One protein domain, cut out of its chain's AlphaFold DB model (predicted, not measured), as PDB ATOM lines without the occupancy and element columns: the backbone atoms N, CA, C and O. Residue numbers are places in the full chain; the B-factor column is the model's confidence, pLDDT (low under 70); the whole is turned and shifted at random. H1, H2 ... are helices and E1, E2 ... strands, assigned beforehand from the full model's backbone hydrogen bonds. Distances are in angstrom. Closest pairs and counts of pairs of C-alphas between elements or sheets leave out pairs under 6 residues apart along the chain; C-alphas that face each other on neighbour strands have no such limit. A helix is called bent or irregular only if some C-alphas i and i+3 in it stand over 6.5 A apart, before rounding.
ATOM      1  N   TYR A   5     146.663 205.854 191.586       50.75
ATOM      2  CA  TYR A   5     147.444 207.055 191.314       50.75
ATOM      3  C   TYR A   5     147.482 207.954 192.555       50.75
ATOM      4  O   TYR A   5     146.435 208.351 193.068       50.75
ATOM      5  N   PHE A   6     148.680 208.308 193.017       56.12
ATOM      6  CA  PHE A   6     148.866 209.213 194.153       56.12
ATOM      7  C   PHE A   6     149.643 210.457 193.701       56.12
ATOM      8  O   PHE A   6     150.874 210.427 193.617       56.12
ATOM      9  N   PRO A   7     148.960 211.571 193.388       46.91
ATOM     10  CA  PRO A   7     149.624 212.813 193.023       46.91
ATOM     11  C   PRO A   7     150.208 213.473 194.275       46.91
ATOM     12  O   PRO A   7     149.559 214.290 194.921       46.91
ATOM     13  N   VAL A   8     151.454 213.155 194.623       45.19
ATOM     14  CA  VAL A   8     152.211 213.958 195.592       45.19
ATOM     15  C   VAL A   8     152.938 215.055 194.808       45.19
ATOM     16  O   VAL A   8     153.988 214.823 194.212       45.19
ATOM     17  N   ASN A   9     152.343 216.251 194.749       46.56
ATOM     18  CA  ASN A   9     152.933 217.483 194.203       46.56
ATOM     19  C   ASN A   9     153.654 217.346 192.840       46.56
ATOM     20  O   ASN A   9     154.807 217.737 192.720       46.56
ATOM     21  N   SER A  10     152.982 216.858 191.789       49.94
ATOM     22  CA  SER A  10     153.347 216.915 190.345       49.94
ATOM     23  C   SER A  10     154.725 216.405 189.862       49.94
ATOM     24  O   SER A  10     154.876 216.162 188.670       49.94
ATOM     25  N   LYS A  11     155.722 216.220 190.732       53.41
ATOM     26  CA  LYS A  11     157.079 215.759 190.393       53.41
ATOM     27  C   LYS A  11     157.346 214.310 190.801       53.41
ATOM     28  O   LYS A  11     158.325 213.743 190.340       53.41
ATOM     29  N   ASN A  12     156.478 213.723 191.626       64.12
ATOM     30  CA  ASN A  12     156.687 212.410 192.240       64.12
ATOM     31  C   ASN A  12     155.530 211.439 191.965       64.12
ATOM     32  O   ASN A  12     155.260 210.575 192.792       64.12
ATOM     33  N   SER A  13     154.803 211.595 190.858       83.44
ATOM     34  CA  SER A  13     153.703 210.687 190.528       83.44
ATOM     35  C   SER A  13     154.219 209.266 190.279       83.44
ATOM     36  O   SER A  13     155.214 209.075 189.581       83.44
ATOM     37  N   TYR A  14     153.535 208.270 190.840       90.56
ATOM     38  CA  TYR A  14     153.907 206.861 190.732       90.56
ATOM     39  C   TYR A  14     152.692 205.967 190.496       90.56
ATOM     40  O   TYR A  14     151.556 206.331 190.811       90.56
ATOM     41  N   VAL A  15     152.965 204.777 189.968       93.69
ATOM     42  CA  VAL A  15     152.032 203.651 189.901       93.69
ATOM     43  C   VAL A  15     152.297 202.711 191.068       93.69
ATOM     44  O   VAL A  15     153.447 202.392 191.351       93.69
ATOM     45  N   VAL A  16     151.248 202.243 191.736       95.06
ATOM     46  CA  VAL A  16     151.325 201.056 192.598       95.06
ATOM     47  C   VAL A  16     150.859 199.862 191.777       95.06
ATOM     48  O   VAL A  16     149.777 199.932 191.202       95.06
ATOM     49  N   PHE A  17     151.670 198.804 191.722       95.69
ATOM     50  CA  PHE A  17     151.325 197.552 191.051       95.69
ATOM     51  C   PHE A  17     150.916 196.498 192.089       95.69
ATOM     52  O   PHE A  17     151.699 196.144 192.973       95.69
ATOM     53  N   GLU A  18     149.694 195.987 191.981       94.81
ATOM     54  CA  GLU A  18     149.087 195.015 192.893       94.81
ATOM     55  C   GLU A  18     148.953 193.631 192.229       94.81
ATOM     56  O   GLU A  18     149.120 193.458 191.024       94.81
ATOM     57  N   ASN A  19     148.633 192.591 193.003       93.38
ATOM     58  CA  ASN A  19     148.557 191.214 192.491       93.38
ATOM     59  C   ASN A  19     147.600 190.999 191.305       93.38
ATOM     60  O   ASN A  19     147.853 190.104 190.490       93.38
ATOM     61  N   ASN A  20     146.504 191.763 191.273       92.56
ATOM     62  CA  ASN A  20     145.425 191.652 190.290       92.56
ATOM     63  C   ASN A  20     145.636 192.545 189.059       92.56
ATOM     64  O   ASN A  20     144.803 192.512 188.151       92.56
ATOM     65  N   ASP A  21     146.706 193.339 189.037       94.88
ATOM     66  CA  ASP A  21     147.055 194.139 187.871       94.88
ATOM     67  C   ASP A  21     147.669 193.251 186.788       94.88
ATOM     68  O   ASP A  21     148.352 192.256 187.066       94.88
ATOM     69  N   LYS A  22     147.403 193.615 185.535       94.75
ATOM     70  CA  LYS A  22     147.973 192.949 184.369       94.75
ATOM     71  C   LYS A  22     149.195 193.719 183.902       94.75
ATOM     72  O   LYS A  22     149.144 194.940 183.756       94.75
ATOM     73  N   ILE A  23     150.300 193.017 183.682       94.38
ATOM     74  CA  ILE A  23     151.559 193.663 183.306       94.38
ATOM     75  C   ILE A  23     151.454 194.358 181.944       94.38
ATOM     76  O   ILE A  23     151.999 195.442 181.762       94.38
ATOM     77  N   GLU A  24     150.649 193.806 181.039       94.94
ATOM     78  CA  GLU A  24     150.403 194.326 179.694       94.94
ATOM     79  C   GLU A  24     149.692 195.693 179.712       94.94
ATOM     80  O   GLU A  24     149.736 196.440 178.737       94.94
ATOM     81  N   GLU A  25     149.035 196.041 180.823       95.38
ATOM     82  CA  GLU A  25     148.330 197.315 181.005       95.38
ATOM     83  C   GLU A  25     149.223 198.392 181.651       95.38
ATOM     84  O   GLU A  25     148.920 199.583 181.544       95.38
ATOM     85  N   LEU A  26     150.338 198.004 182.287       95.19
ATOM     86  CA  LEU A  26     151.210 198.918 183.029       95.19
ATOM     87  C   LEU A  26     151.873 199.947 182.110       95.19
ATOM     88  O   LEU A  26     151.793 201.149 182.362       95.19
ATOM     89  N   GLU A  27     152.531 199.484 181.050       95.06
ATOM     90  CA  GLU A  27     153.292 200.359 180.160       95.06
ATOM     91  C   GLU A  27     152.395 201.359 179.401       95.06
ATOM     92  O   GLU A  27     152.698 202.558 179.453       95.06
ATOM     93  N   PRO A  28     151.269 200.954 178.768       96.00
ATOM     94  CA  PRO A  28     150.332 201.901 178.164       96.00
ATOM     95  C   PRO A  28     149.820 202.946 179.160       96.00
ATOM     96  O   PRO A  28     149.816 204.139 178.849       96.00
ATOM     97  N   PHE A  29     149.461 202.522 180.379       95.19
ATOM     98  CA  PHE A  29     148.981 203.426 181.421       95.19
ATOM     99  C   PHE A  29     150.049 204.444 181.833       95.19
ATOM    100  O   PHE A  29     149.766 205.640 181.938       95.19
ATOM    101  N   MET A  30     151.287 203.993 182.049       94.69
ATOM    102  CA  MET A  30     152.402 204.872 182.400       94.69
ATOM    103  C   MET A  30     152.699 205.875 181.282       94.69
ATOM    104  O   MET A  30     152.899 207.055 181.570       94.69
ATOM    105  N   LYS A  31     152.652 205.448 180.013       94.81
ATOM    106  CA  LYS A  31     152.845 206.326 178.847       94.81
ATOM    107  C   LYS A  31     151.746 207.386 178.737       94.81
ATOM    108  O   LYS A  31     152.063 208.567 178.598       94.81
ATOM    109  N   GLU A  32     150.477 206.998 178.865       95.12
ATOM    110  CA  GLU A  32     149.332 207.922 178.828       95.12
ATOM    111  C   GLU A  32     149.408 208.976 179.944       95.12
ATOM    112  O   GLU A  32     149.186 210.167 179.713       95.12
ATOM    113  N   ASN A  33     149.801 208.548 181.145       91.38
ATOM    114  CA  ASN A  33     149.850 209.400 182.333       91.38
ATOM    115  C   ASN A  33     151.217 210.068 182.560       91.38
ATOM    116  O   ASN A  33     151.396 210.761 183.563       91.38
ATOM    117  N   LYS A  34     152.176 209.891 181.637       92.62
ATOM    118  CA  LYS A  34     153.546 210.435 181.714       92.62
ATOM    119  C   LYS A  34     154.250 210.081 183.030       92.62
ATOM    120  O   LYS A  34     154.868 210.930 183.671       92.62
ATOM    121  N   LEU A  35     154.121 208.823 183.439       92.88
ATOM    122  CA  LEU A  35     154.709 208.265 184.652       92.88
ATOM    123  C   LEU A  35     155.957 207.464 184.302       92.88
ATOM    124  O   LEU A  35     155.987 206.778 183.289       92.88
ATOM    125  N   SER A  36     156.948 207.497 185.185       95.81
ATOM    126  CA  SER A  36     158.175 206.702 185.058       95.81
ATOM    127  C   SER A  36     158.536 205.936 186.332       95.81
ATOM    128  O   SER A  36     159.520 205.199 186.352       95.81
ATOM    129  N   ARG A  37     157.736 206.082 187.398       95.94
ATOM    130  CA  ARG A  37     157.960 205.433 188.690       95.94
ATOM    131  C   ARG A  37     156.889 204.393 188.992       95.94
ATOM    132  O   ARG A  37     155.697 204.692 188.907       95.94
ATOM    133  N   VAL A  38     157.319 203.211 189.430       96.38
ATOM    134  CA  VAL A  38     156.434 202.128 189.885       96.38
ATOM    135  C   VAL A  38     156.834 201.617 191.273       96.38
ATOM    136  O   VAL A  38     158.010 201.597 191.637       96.38
ATOM    137  N   ILE A  39     155.838 201.237 192.071       95.94
ATOM    138  CA  ILE A  39     155.986 200.713 193.427       95.94
ATOM    139  C   ILE A  39     155.401 199.305 193.491       95.94
ATOM    140  O   ILE A  39     154.234 199.094 193.159       95.94
ATOM    141  N   PHE A  40     156.199 198.371 194.002       96.31
ATOM    142  CA  PHE A  40     155.788 197.026 194.388       96.31
ATOM    143  C   PHE A  40     155.865 196.924 195.908       96.31
ATOM    144  O   PHE A  40     156.934 197.098 196.491       96.31
ATOM    145  N   SER A  41     154.739 196.671 196.577       95.06
ATOM    146  CA  SER A  41     154.740 196.560 198.035       95.06
ATOM    147  C   SER A  41     153.772 195.531 198.584       95.06
ATOM    148  O   SER A  41     152.600 195.519 198.208       95.06
ATOM    149  N   GLY A  42     154.236 194.738 199.556       93.88
ATOM    150  CA  GLY A  42     153.369 193.821 200.300       93.88
ATOM    151  C   GLY A  42     152.285 194.530 201.100       93.88
ATOM    152  O   GLY A  42     151.157 194.043 201.144       93.88
ATOM    153  N   PHE A  43     152.562 195.723 201.638       92.56
ATOM    154  CA  PHE A  43     151.543 196.539 202.309       92.56
ATOM    155  C   PHE A  43     150.504 197.118 201.346       92.56
ATOM    156  O   PHE A  43     149.397 197.446 201.768       92.56
ATOM    157  N   LEU A  44     150.846 197.236 200.061       91.88
ATOM    158  CA  LEU A  44     149.970 197.801 199.037       91.88
ATOM    159  C   LEU A  44     149.332 196.740 198.131       91.88
ATOM    160  O   LEU A  44     148.712 197.104 197.143       91.88
ATOM    161  N   GLY A  45     149.430 195.451 198.469       93.50
ATOM    162  CA  GLY A  45     148.703 194.387 197.766       93.50
ATOM    163  C   GLY A  45     149.526 193.567 196.771       93.50
ATOM    164  O   GLY A  45     148.946 192.800 195.998       93.50
ATOM    165  N   TYR A  46     150.858 193.680 196.789       95.12
ATOM    166  CA  TYR A  46     151.752 192.824 196.009       95.12
ATOM    167  C   TYR A  46     152.376 191.717 196.868       95.12
ATOM    168  O   TYR A  46     153.252 191.973 197.689       95.12
ATOM    169  N   SER A  47     151.967 190.465 196.671       94.44
ATOM    170  CA  SER A  47     152.401 189.336 197.511       94.44
ATOM    171  C   SER A  47     153.140 188.225 196.760       94.44
ATOM    172  O   SER A  47     153.430 187.188 197.361       94.44
ATOM    173  N   LYS A  48     153.404 188.397 195.461       94.25
ATOM    174  CA  LYS A  48     154.142 187.421 194.641       94.25
ATOM    175  C   LYS A  48     155.636 187.442 194.994       94.25
ATOM    176  O   LYS A  48     156.156 188.454 195.457       94.25
ATOM    177  N   SER A  49     156.322 186.324 194.758       94.50
ATOM    178  CA  SER A  49     157.755 186.172 195.055       94.50
ATOM    179  C   SER A  49     158.691 186.593 193.917       94.50
ATOM    180  O   SER A  49     159.906 186.558 194.085       94.50
ATOM    181  N   VAL A  50     158.145 186.965 192.760       93.69
ATOM    182  CA  VAL A  50     158.896 187.349 191.558       93.69
ATOM    183  C   VAL A  50     158.170 188.513 190.905       93.69
ATOM    184  O   VAL A  50     156.945 188.464 190.794       93.69
ATOM    185  N   LEU A  51     158.916 189.530 190.471       96.06
ATOM    186  CA  LEU A  51     158.391 190.663 189.705       96.06
ATOM    187  C   LEU A  51     157.823 190.207 188.347       96.06
ATOM    188  O   LEU A  51     158.328 189.255 187.762       96.06
ATOM    189  N   PRO A  52     156.801 190.886 187.801       96.44
ATOM    190  CA  PRO A  52     156.068 190.395 186.636       96.44
ATOM    191  C   PRO A  52     156.736 190.717 185.286       96.44
ATOM    192  O   PRO A  52     156.101 190.529 184.255       96.44
ATOM    193  N   PHE A  53     157.972 191.225 185.270       97.38
ATOM    194  CA  PHE A  53     158.647 191.643 184.038       97.38
ATOM    195  C   PHE A  53     159.238 190.439 183.298       97.38
ATOM    196  O   PHE A  53     160.154 189.781 183.789       97.38
ATOM    197  N   ASN A  54     158.708 190.153 182.117       94.62
ATOM    198  CA  ASN A  54     159.135 189.063 181.236       94.62
ATOM    199  C   ASN A  54     159.509 189.545 179.822       94.62
ATOM    200  O   ASN A  54     159.970 188.747 179.007       94.62
ATOM    201  N   GLU A  55     159.316 190.833 179.549       94.94
ATOM    202  CA  GLU A  55     159.645 191.529 178.309       94.94
ATOM    203  C   GLU A  55     160.200 192.915 178.650       94.94
ATOM    204  O   GLU A  55     159.966 193.432 179.747       94.94
ATOM    205  N   ASP A  56     160.947 193.507 177.719       96.19
ATOM    206  CA  ASP A  56     161.619 194.783 177.949       96.19
ATOM    207  C   ASP A  56     160.621 195.943 178.066       96.19
ATOM    208  O   ASP A  56     159.788 196.147 177.187       96.19
ATOM    209  N   ILE A  57     160.755 196.752 179.122       96.69
ATOM    210  CA  ILE A  57     159.931 197.946 179.363       96.69
ATOM    211  C   ILE A  57     160.837 199.175 179.416       96.69
ATOM    212  O   ILE A  57     161.780 199.248 180.211       96.69
ATOM    213  N   ASP A  58     160.542 200.166 178.577       96.38
ATOM    214  CA  ASP A  58     161.370 201.365 178.412       96.38
ATOM    215  C   ASP A  58     160.852 202.598 179.169       96.38
ATOM    216  O   ASP A  58     161.574 203.580 179.318       96.38
ATOM    217  N   VAL A  59     159.624 202.568 179.687       97.00
ATOM    218  CA  VAL A  59     159.025 203.736 180.354       97.00
ATOM    219  C   VAL A  59     159.433 203.874 181.828       97.00
ATOM    220  O   VAL A  59     159.366 204.965 182.393       97.00
ATOM    221  N   ILE A  60     159.865 202.782 182.468       97.75
ATOM    222  CA  ILE A  60     160.194 202.762 183.900       97.75
ATOM    223  C   ILE A  60     161.625 203.267 184.114       97.75
ATOM    224  O   ILE A  60     162.594 202.653 183.671       97.75
ATOM    225  N   GLU A  61     161.754 204.369 184.851       98.25
ATOM    226  CA  GLU A  61     163.038 204.947 185.260       98.25
ATOM    227  C   GLU A  61     163.333 204.737 186.752       98.25
ATOM    228  O   GLU A  61     164.499 204.733 187.155       98.25
ATOM    229  N   GLU A  62     162.298 204.552 187.576       98.06
ATOM    230  CA  GLU A  62     162.425 204.390 189.025       98.06
ATOM    231  C   GLU A  62     161.539 203.246 189.535       98.06
ATOM    232  O   GLU A  62     160.337 203.207 189.259       98.06
ATOM    233  N   ILE A  63     162.113 202.344 190.336       98.00
ATOM    234  CA  ILE A  63     161.353 201.315 191.051       98.00
ATOM    235  C   ILE A  63     161.588 201.395 192.555       98.00
ATOM    236  O   ILE A  63     162.710 201.599 193.020       98.00
ATOM    237  N   SER A  64     160.515 201.209 193.318       96.50
ATOM    238  CA  SER A  64     160.580 200.984 194.761       96.50
ATOM    239  C   SER A  64     159.924 199.649 195.086       96.50
ATOM    240  O   SER A  64     158.775 199.405 194.714       96.50
ATOM    241  N   ILE A  65     160.674 198.778 195.749       96.00
ATOM    242  CA  ILE A  65     160.246 197.454 196.177       96.00
ATOM    243  C   ILE A  65     160.324 197.433 197.694       96.00
ATOM    244  O   ILE A  65     161.418 197.447 198.249       96.00
ATOM    245  N   GLN A  66     159.182 197.392 198.372       93.06
ATOM    246  CA  GLN A  66     159.150 197.536 199.827       93.06
ATOM    247  C   GLN A  66     158.249 196.511 200.509       93.06
ATOM    248  O   GLN A  66     157.113 196.279 200.084       93.06
ATOM    249  N   CYS A  67     158.722 195.933 201.611       90.31
ATOM    250  CA  CYS A  67     157.916 195.069 202.475       90.31
ATOM    251  C   CYS A  67     157.280 193.898 201.700       90.31
ATOM    252  O   CYS A  67     156.110 193.572 201.912       90.31
ATOM    253  N   SER A  68     157.998 193.327 200.729       90.81
ATOM    254  CA  SER A  68     157.478 192.302 199.820       90.81
ATOM    255  C   SER A  68     158.070 190.918 200.104       90.81
ATOM    256  O   SER A  68     159.082 190.769 200.789       90.81
ATOM    257  N   ASN A  69     157.444 189.891 199.527       93.31
ATOM    258  CA  ASN A  69     157.945 188.515 199.547       93.31
ATOM    259  C   ASN A  69     158.814 188.191 198.320       93.31
ATOM    260  O   ASN A  69     159.005 187.014 198.010       93.31
ATOM    261  N   ILE A  70     159.290 189.206 197.588       94.88
ATOM    262  CA  ILE A  70     160.067 188.999 196.369       94.88
ATOM    263  C   ILE A  70     161.451 188.456 196.726       94.88
ATOM    264  O   ILE A  70     162.183 189.054 197.507       94.88
ATOM    265  N   THR A  71     161.800 187.316 196.134       94.69
ATOM    266  CA  THR A  71     163.081 186.626 196.335       94.69
ATOM    267  C   THR A  71     163.934 186.584 195.066       94.69
ATOM    268  O   THR A  71     165.081 186.136 195.122       94.69
ATOM    269  N   ASP A  72     163.398 187.043 193.934       94.50
ATOM    270  CA  ASP A  72     164.082 187.112 192.645       94.50
ATOM    271  C   ASP A  72     163.885 188.489 191.992       94.50
ATOM    272  O   ASP A  72     162.772 188.869 191.617       94.50
ATOM    273  N   PHE A  73     164.988 189.228 191.862       95.62
ATOM    274  CA  PHE A  73     165.043 190.541 191.217       95.62
ATOM    275  C   PHE A  73     165.612 190.502 189.795       95.62
ATOM    276  O   PHE A  73     165.702 191.547 189.155       95.62
ATOM    277  N   THR A  74     165.945 189.329 189.248       96.62
ATOM    278  CA  THR A  74     166.409 189.222 187.855       96.62
ATOM    279  C   THR A  74     165.425 189.757 186.803       96.62
ATOM    280  O   THR A  74     165.912 190.286 185.801       96.62
ATOM    281  N   PRO A  75     164.088 189.784 187.014       97.81
ATOM    282  CA  PRO A  75     163.180 190.493 186.108       97.81
ATOM    283  C   PRO A  75     163.502 191.985 185.915       97.81
ATOM    284  O   PRO A  75     163.132 192.562 184.898       97.81
ATOM    285  N   LEU A  76     164.216 192.633 186.848       97.94
ATOM    286  CA  LEU A  76     164.638 194.032 186.692       97.94
ATOM    287  C   LEU A  76     165.584 194.248 185.505       97.94
ATOM    288  O   LEU A  76     165.704 195.375 185.033       97.94
ATOM    289  N   TYR A  77     166.230 193.194 184.994       97.81
ATOM    290  CA  TYR A  77     167.081 193.292 183.806       97.81
ATOM    291  C   TYR A  77     166.304 193.670 182.537       97.81
ATOM    292  O   TYR A  77     166.909 194.178 181.599       97.81
ATOM    293  N   HIS A  78     164.980 193.495 182.526       98.06
ATOM    294  CA  HIS A  78     164.109 193.926 181.432       98.06
ATOM    295  C   HIS A  78     163.800 195.437 181.442       98.06
ATOM    296  O   HIS A  78     163.209 195.974 180.507       98.06
ATOM    297  N   LEU A  79     164.198 196.175 182.482       98.06
ATOM    298  CA  LEU A  79     163.910 197.606 182.594       98.06
ATOM    299  C   LEU A  79     165.033 198.434 181.959       98.06
ATOM    300  O   LEU A  79     165.941 198.928 182.627       98.06
ATOM    301  N   SER A  80     164.975 198.598 180.639       96.00
ATOM    302  CA  SER A  80     166.074 199.144 179.823       96.00
ATOM    303  C   SER A  80     166.444 200.612 180.106       96.00
ATOM    304  O   SER A  80     167.516 201.082 179.693       96.00
ATOM    305  N   ASN A  81     165.572 201.353 180.797       97.75
ATOM    306  CA  ASN A  81     165.746 202.762 181.157       97.75
ATOM    307  C   ASN A  81     165.838 203.019 182.666       97.75
ATOM    308  O   ASN A  81     165.910 204.183 183.066       97.75
ATOM    309  N   ILE A  82     165.889 201.972 183.496       98.25
ATOM    310  CA  ILE A  82     165.910 202.156 184.943       98.25
ATOM    311  C   ILE A  82     167.202 202.833 185.417       98.25
ATOM    312  O   ILE A  82     168.316 202.459 185.044       98.25
ATOM    313  N   LYS A  83     167.026 203.862 186.247       98.50
ATOM    314  CA  LYS A  83     168.091 204.696 186.819       98.50
ATOM    315  C   LYS A  83     168.150 204.570 188.332       98.50
ATOM    316  O   LYS A  83     169.229 204.723 188.899       98.50
ATOM    317  N   LYS A  84     167.008 204.301 188.976       98.44
ATOM    318  CA  LYS A  84     166.912 204.228 190.436       98.44
ATOM    319  C   LYS A  84     166.190 202.979 190.905       98.44
ATOM    320  O   LYS A  84     165.084 202.689 190.447       98.44
ATOM    321  N   ILE A  85     166.804 202.289 191.858       98.12
ATOM    322  CA  ILE A  85     166.225 201.128 192.532       98.12
ATOM    323  C   ILE A  85     166.292 201.369 194.038       98.12
ATOM    324  O   ILE A  85     167.365 201.627 194.575       98.12
ATOM    325  N   SER A  86     165.144 201.274 194.709       96.69
ATOM    326  CA  SER A  86     165.043 201.187 196.171       96.69
ATOM    327  C   SER A  86     164.442 199.834 196.545       96.69
ATOM    328  O   SER A  86     163.383 199.460 196.034       96.69
ATOM    329  N   ILE A  87     165.151 199.089 197.393       94.62
ATOM    330  CA  ILE A  87     164.757 197.780 197.916       94.62
ATOM    331  C   ILE A  87     164.778 197.863 199.442       94.62
ATOM    332  O   ILE A  87     165.833 198.016 200.041       94.62
ATOM    333  N   GLU A  88     163.623 197.744 200.083       92.31
ATOM    334  CA  GLU A  88     163.491 197.939 201.531       92.31
ATOM    335  C   GLU A  88     162.622 196.869 202.177       92.31
ATOM    336  O   GLU A  88     161.594 196.470 201.632       92.31
ATOM    337  N   GLU A  89     162.997 196.417 203.370       89.38
ATOM    338  CA  GLU A  89     162.192 195.528 204.207       89.38
ATOM    339  C   GLU A  89     161.736 194.255 203.468       89.38
ATOM    340  O   GLU A  89     160.653 193.715 203.712       89.38
ATOM    341  N   ASN A  90     162.561 193.769 202.536       84.81
ATOM    342  CA  ASN A  90     162.275 192.576 201.750       84.81
ATOM    343  C   ASN A  90     162.837 191.308 202.407       84.81
ATOM    344  O   ASN A  90     163.736 191.321 203.259       84.81
ATOM    345  N   VAL A  91     162.276 190.172 201.998       86.56
ATOM    346  CA  VAL A  91     162.816 188.855 202.347       86.56
ATOM    347  C   VAL A  91     164.168 188.618 201.668       86.56
ATOM    348  O   VAL A  91     164.517 189.271 200.687       86.56
ATOM    349  N   ALA A  92     164.946 187.672 202.194       87.12
ATOM    350  CA  ALA A  92     166.250 187.343 201.625       87.12
ATOM    351  C   ALA A  92     166.113 186.807 200.190       87.12
ATOM    352  O   ALA A  92     165.259 185.958 199.913       87.12
ATOM    353  N   LEU A  93     167.004 187.245 199.299       89.94
ATOM    354  CA  LEU A  93     167.025 186.773 197.919       89.94
ATOM    355  C   LEU A  93     167.309 185.270 197.837       89.94
ATOM    356  O   LEU A  93     168.163 184.721 198.543       89.94
ATOM    357  N   ALA A  94     166.611 184.586 196.933       90.38
ATOM    358  CA  ALA A  94     166.876 183.189 196.614       90.38
ATOM    359  C   ALA A  94     168.162 183.067 195.782       90.38
ATOM    360  O   ALA A  94     169.013 182.227 196.088       90.38
ATOM    361  N   HIS A  95     168.354 183.979 194.825       88.88
ATOM    362  CA  HIS A  95     169.451 183.970 193.856       88.88
ATOM    363  C   HIS A  95     170.253 185.281 193.883       88.88
ATOM    364  O   HIS A  95     169.706 186.307 194.283       88.88
ATOM    365  N   PRO A  96     171.531 185.264 193.457       93.31
ATOM    366  CA  PRO A  96     172.312 186.482 193.276       93.31
ATOM    367  C   PRO A  96     171.669 187.459 192.292       93.31
ATOM    368  O   PRO A  96     171.208 187.070 191.217       93.31
ATOM    369  N   PHE A  97     171.693 188.735 192.652       95.69
ATOM    370  CA  PHE A  97     171.261 189.848 191.824       95.69
ATOM    371  C   PHE A  97     172.462 190.760 191.555       95.69
ATOM    372  O   PHE A  97     173.032 191.328 192.479       95.69
ATOM    373  N   ASP A  98     172.869 190.874 190.291       97.56
ATOM    374  CA  ASP A  98     174.055 191.637 189.897       97.56
ATOM    375  C   ASP A  98     173.629 192.961 189.274       97.56
ATOM    376  O   ASP A  98     173.156 193.002 188.131       97.56
ATOM    377  N   ILE A  99     173.820 194.052 190.018       97.69
ATOM    378  CA  ILE A  99     173.368 195.368 189.571       97.69
ATOM    379  C   ILE A  99     174.147 195.862 188.349       97.69
ATOM    380  O   ILE A  99     173.603 196.658 187.594       97.69
ATOM    381  N   ARG A 100     175.347 195.331 188.055       97.88
ATOM    382  CA  ARG A 100     176.156 195.715 186.872       97.88
ATOM    383  C   ARG A 100     175.474 195.412 185.544       97.88
ATOM    384  O   ARG A 100     175.839 195.988 184.522       97.88
ATOM    385  N   LYS A 101     174.476 194.525 185.542       97.75
ATOM    386  CA  LYS A 101     173.657 194.221 184.359       97.75
ATOM    387  C   LYS A 101     172.684 195.348 184.002       97.75
ATOM    388  O   LYS A 101     172.118 195.336 182.914       97.75
ATOM    389  N   ILE A 102     172.510 196.333 184.882       97.94
ATOM    390  CA  ILE A 102     171.598 197.459 184.702       97.94
ATOM    391  C   ILE A 102     172.398 198.690 184.269       97.94
ATOM    392  O   ILE A 102     172.759 199.555 185.060       97.94
ATOM    393  N   ALA A 103     172.670 198.783 182.967       96.44
ATOM    394  CA  ALA A 103     173.641 199.729 182.405       96.44
ATOM    395  C   ALA A 103     173.419 201.214 182.781       96.44
ATOM    396  O   ALA A 103     174.377 201.989 182.840       96.44
ATOM    397  N   LYS A 104     172.169 201.626 183.026       98.12
ATOM    398  CA  LYS A 104     171.788 203.024 183.307       98.12
ATOM    399  C   LYS A 104     171.571 203.332 184.793       98.12
ATOM    400  O   LYS A 104     171.186 204.456 185.106       98.12
ATOM    401  N   LEU A 105     171.833 202.380 185.690       98.56
ATOM    402  CA  LEU A 105     171.623 202.552 187.125       98.56
ATOM    403  C   LEU A 105     172.570 203.612 187.708       98.56
ATOM    404  O   LEU A 105     173.790 203.455 187.682       98.56
ATOM    405  N   THR A 106     172.000 204.677 188.268       98.44
ATOM    406  CA  THR A 106     172.743 205.773 188.905       98.44
ATOM    407  C   THR A 106     172.548 205.833 190.411       98.44
ATOM    408  O   THR A 106     173.449 206.306 191.106       98.44
ATOM    409  N   ASP A 107     171.422 205.337 190.922       98.38
ATOM    410  CA  ASP A 107     171.071 205.419 192.337       98.38
ATOM    411  C   ASP A 107     170.554 204.060 192.821       98.38
ATOM    412  O   ASP A 107     169.612 203.497 192.255       98.38
ATOM    413  N   PHE A 108     171.165 203.532 193.878       97.12
ATOM    414  CA  PHE A 108     170.766 202.266 194.477       97.12
ATOM    415  C   PHE A 108     170.625 202.411 195.989       97.12
ATOM    416  O   PHE A 108     171.554 202.840 196.675       97.12
ATOM    417  N   PHE A 109     169.458 202.034 196.494       95.69
ATOM    418  CA  PHE A 109     169.147 201.977 197.912       95.69
ATOM    419  C   PHE A 109     168.817 200.530 198.283       95.69
ATOM    420  O   PHE A 109     167.987 199.904 197.618       95.69
ATOM    421  N   THR A 110     169.405 200.021 199.369       93.38
ATOM    422  CA  THR A 110     168.977 198.749 199.970       93.38
ATOM    423  C   THR A 110     169.134 198.718 201.490       93.38
ATOM    424  O   THR A 110     170.036 199.352 202.028       93.38
ATOM    425  N   ASP A 111     168.304 197.946 202.190       91.06
ATOM    426  CA  ASP A 111     168.530 197.562 203.593       91.06
ATOM    427  C   ASP A 111     169.088 196.130 203.747       91.06
ATOM    428  O   ASP A 111     169.340 195.660 204.858       91.06
ATOM    429  N   ASP A 112     169.307 195.429 202.628       86.38
ATOM    430  CA  ASP A 112     169.901 194.096 202.574       86.38
ATOM    431  C   ASP A 112     170.950 194.014 201.458       86.38
ATOM    432  O   ASP A 112     170.679 194.288 200.288       86.38
ATOM    433  N   THR A 113     172.170 193.631 201.818       82.94
ATOM    434  CA  THR A 113     173.283 193.465 200.874       82.94
ATOM    435  C   THR A 113     173.547 192.002 200.532       82.94
ATOM    436  O   THR A 113     174.414 191.712 199.708       82.94
ATOM    437  N   LEU A 114     172.865 191.050 201.178       85.69
ATOM    438  CA  LEU A 114     173.110 189.632 200.953       85.69
ATOM    439  C   LEU A 114     172.664 189.240 199.543       85.69
ATOM    440  O   LEU A 114     171.503 189.399 199.175       85.69
ATOM    441  N   LYS A 115     173.596 188.656 198.781       91.94
ATOM    442  CA  LYS A 115     173.394 188.213 197.391       91.94
ATOM    443  C   LYS A 115     173.093 189.347 196.402       91.94
ATOM    444  O   LYS A 115     172.530 189.080 195.343       91.94
ATOM    445  N   ILE A 116     173.477 190.580 196.720       94.31
ATOM    446  CA  ILE A 116     173.517 191.668 195.743       94.31
ATOM    447  C   ILE A 116     174.982 191.957 195.420       94.31
ATOM    448  O   ILE A 116     175.766 192.285 196.310       94.31
ATOM    449  N   ASP A 117     175.342 191.817 194.150       95.69
ATOM    450  CA  ASP A 117     176.691 192.050 193.639       95.69
ATOM    451  C   ASP A 117     176.738 193.353 192.841       95.69
ATOM    452  O   ASP A 117     175.741 193.754 192.245       95.69
ATOM    453  N   GLY A 118     177.913 193.987 192.776       95.44
ATOM    454  CA  GLY A 118     178.153 195.136 191.898       95.44
ATOM    455  C   GLY A 118     178.219 196.502 192.583       95.44
ATOM    456  O   GLY A 118     178.358 197.509 191.901       95.44
ATOM    457  N   PHE A 119     178.120 196.582 193.915       92.19
ATOM    458  CA  PHE A 119     178.044 197.860 194.643       92.19
ATOM    459  C   PHE A 119     179.213 198.821 194.392       92.19
ATOM    460  O   PHE A 119     179.011 200.030 194.316       92.19
ATOM    461  N   PHE A 120     180.435 198.293 194.297       91.50
ATOM    462  CA  PHE A 120     181.661 199.100 194.300       91.50
ATOM    463  C   PHE A 120     182.345 199.194 192.930       91.50
ATOM    464  O   PHE A 120     183.282 199.971 192.772       91.50
ATOM    465  N   ASP A 121     181.889 198.418 191.946       96.50
ATOM    466  CA  ASP A 121     182.444 198.346 190.590       96.50
ATOM    467  C   ASP A 121     181.392 198.596 189.493       96.50
ATOM    468  O   ASP A 121     181.669 198.409 188.306       96.50
ATOM    469  N   HIS A 122     180.191 199.061 189.858       97.94
ATOM    470  CA  HIS A 122     179.183 199.480 188.888       97.94
ATOM    471  C   HIS A 122     179.656 200.706 188.083       97.94
ATOM    472  O   HIS A 122     179.969 201.742 188.672       97.94
ATOM    473  N   PRO A 123     179.650 200.660 186.737       96.69
ATOM    474  CA  PRO A 123     180.289 201.688 185.907       96.69
ATOM    475  C   PRO A 123     179.584 203.052 185.934       96.69
ATOM    476  O   PRO A 123     180.196 204.068 185.608       96.69
ATOM    477  N   THR A 124     178.296 203.086 186.275       98.00
ATOM    478  CA  THR A 124     177.457 204.297 186.211       98.00
ATOM    479  C   THR A 124     176.821 204.683 187.544       98.00
ATOM    480  O   THR A 124     176.154 205.720 187.610       98.00
ATOM    481  N   LEU A 125     177.058 203.908 188.611       98.00
ATOM    482  CA  LEU A 125     176.455 204.161 189.919       98.00
ATOM    483  C   LEU A 125     177.092 205.403 190.542       98.00
ATOM    484  O   LEU A 125     178.313 205.531 190.606       98.00
ATOM    485  N   LYS A 126     176.253 206.335 190.986       97.31
ATOM    486  CA  LYS A 126     176.666 207.615 191.575       97.31
ATOM    487  C   LYS A 126     176.293 207.705 193.042       97.31
ATOM    488  O   LYS A 126     177.006 208.343 193.810       97.31
ATOM    489  N   GLN A 127     175.165 207.105 193.409       97.00
ATOM    490  CA  GLN A 127     174.646 207.112 194.766       97.00
ATOM    491  C   GLN A 127     174.376 205.681 195.202       97.00
ATOM    492  O   GLN A 127     173.621 204.952 194.561       97.00
ATOM    493  N   LEU A 128     175.007 205.300 196.307       96.00
ATOM    494  CA  LEU A 128     174.762 204.049 196.999       96.00
ATOM    495  C   LEU A 128     174.372 204.384 198.430       96.00
ATOM    496  O   LEU A 128     175.151 205.005 199.153       96.00
ATOM    497  N   HIS A 129     173.179 203.964 198.829       94.38
ATOM    498  CA  HIS A 129     172.706 204.080 200.200       94.38
ATOM    499  C   HIS A 129     172.378 202.691 200.733       94.38
ATOM    500  O   HIS A 129     171.604 201.954 200.128       94.38
ATOM    501  N   ILE A 130     173.002 202.326 201.850       92.44
ATOM    502  CA  ILE A 130     172.784 201.038 202.505       92.44
ATOM    503  C   ILE A 130     172.345 201.320 203.935       92.44
ATOM    504  O   ILE A 130     173.117 201.883 204.716       92.44
ATOM    505  N   GLU A 131     171.119 200.935 204.276       87.50
ATOM    506  CA  GLU A 131     170.614 201.038 205.645       87.50
ATOM    507  C   GLU A 131     170.817 199.738 206.422       87.50
ATOM    508  O   GLU A 131     170.864 198.654 205.838       87.50
TER     509      GLU A 131
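AT A GLANCE: This is residues 5 to 131 of the 137 residues of an uncharacterized protein of Capnocytophaga gingivalis (UniProt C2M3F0). With little regular structure, the chain winds in stacked turns, a solenoid; a parallel sheet of six strands makes one wall, while H1, H2 and long links make the other sides. The printed part has 127 residues, 41 in named elements, class mixed, running E1 H1 E2 E3 H2 E4 E5 E6, with sheet order E1 E2 E3 E4 E5 E6. It is compact, with radius of gyration of the C-alphas 13.8 A and spans of 37, 29 and 28 A.

IN THESE COORDINATES: E1, residues 15 to 17, begins at C-alpha (152.032, 203.651, 189.901). H1, residues 23 to 32, 15.1 A long, is only just irregular: C-alphas 24 and 27 are 6.7 A apart. E2 is residues 37 to 41, E3 62 to 66, H2 74 to 78, E4 84 to 88, E5 107 to 110, and E6 127 to 130, ending at C-alpha (172.784, 201.038, 202.505).

HOW THE PARTS SIT: Parallel neighbours E3 and E4 have N 65 and O 86 2.8 A apart, within hydrogen-bond range. E1, H1, E2 and E3, H2, E4 are strand-helix-strand units, parallel neighbour strands with a helix between, both crossovers right-handed. H1 only grazes the sheet; H2 is not on it. O i to N i+4 pairs are within range in 4 of 6 for H1 and 0 of 1 for H2, whose i+3 pairs are 2 of 2.

THE WHOLE: The printed part has no cut. Links E2 to E3, E4 to E5 and E5 to E6 are long. Residues 5 to 12 have pLDDT under 70.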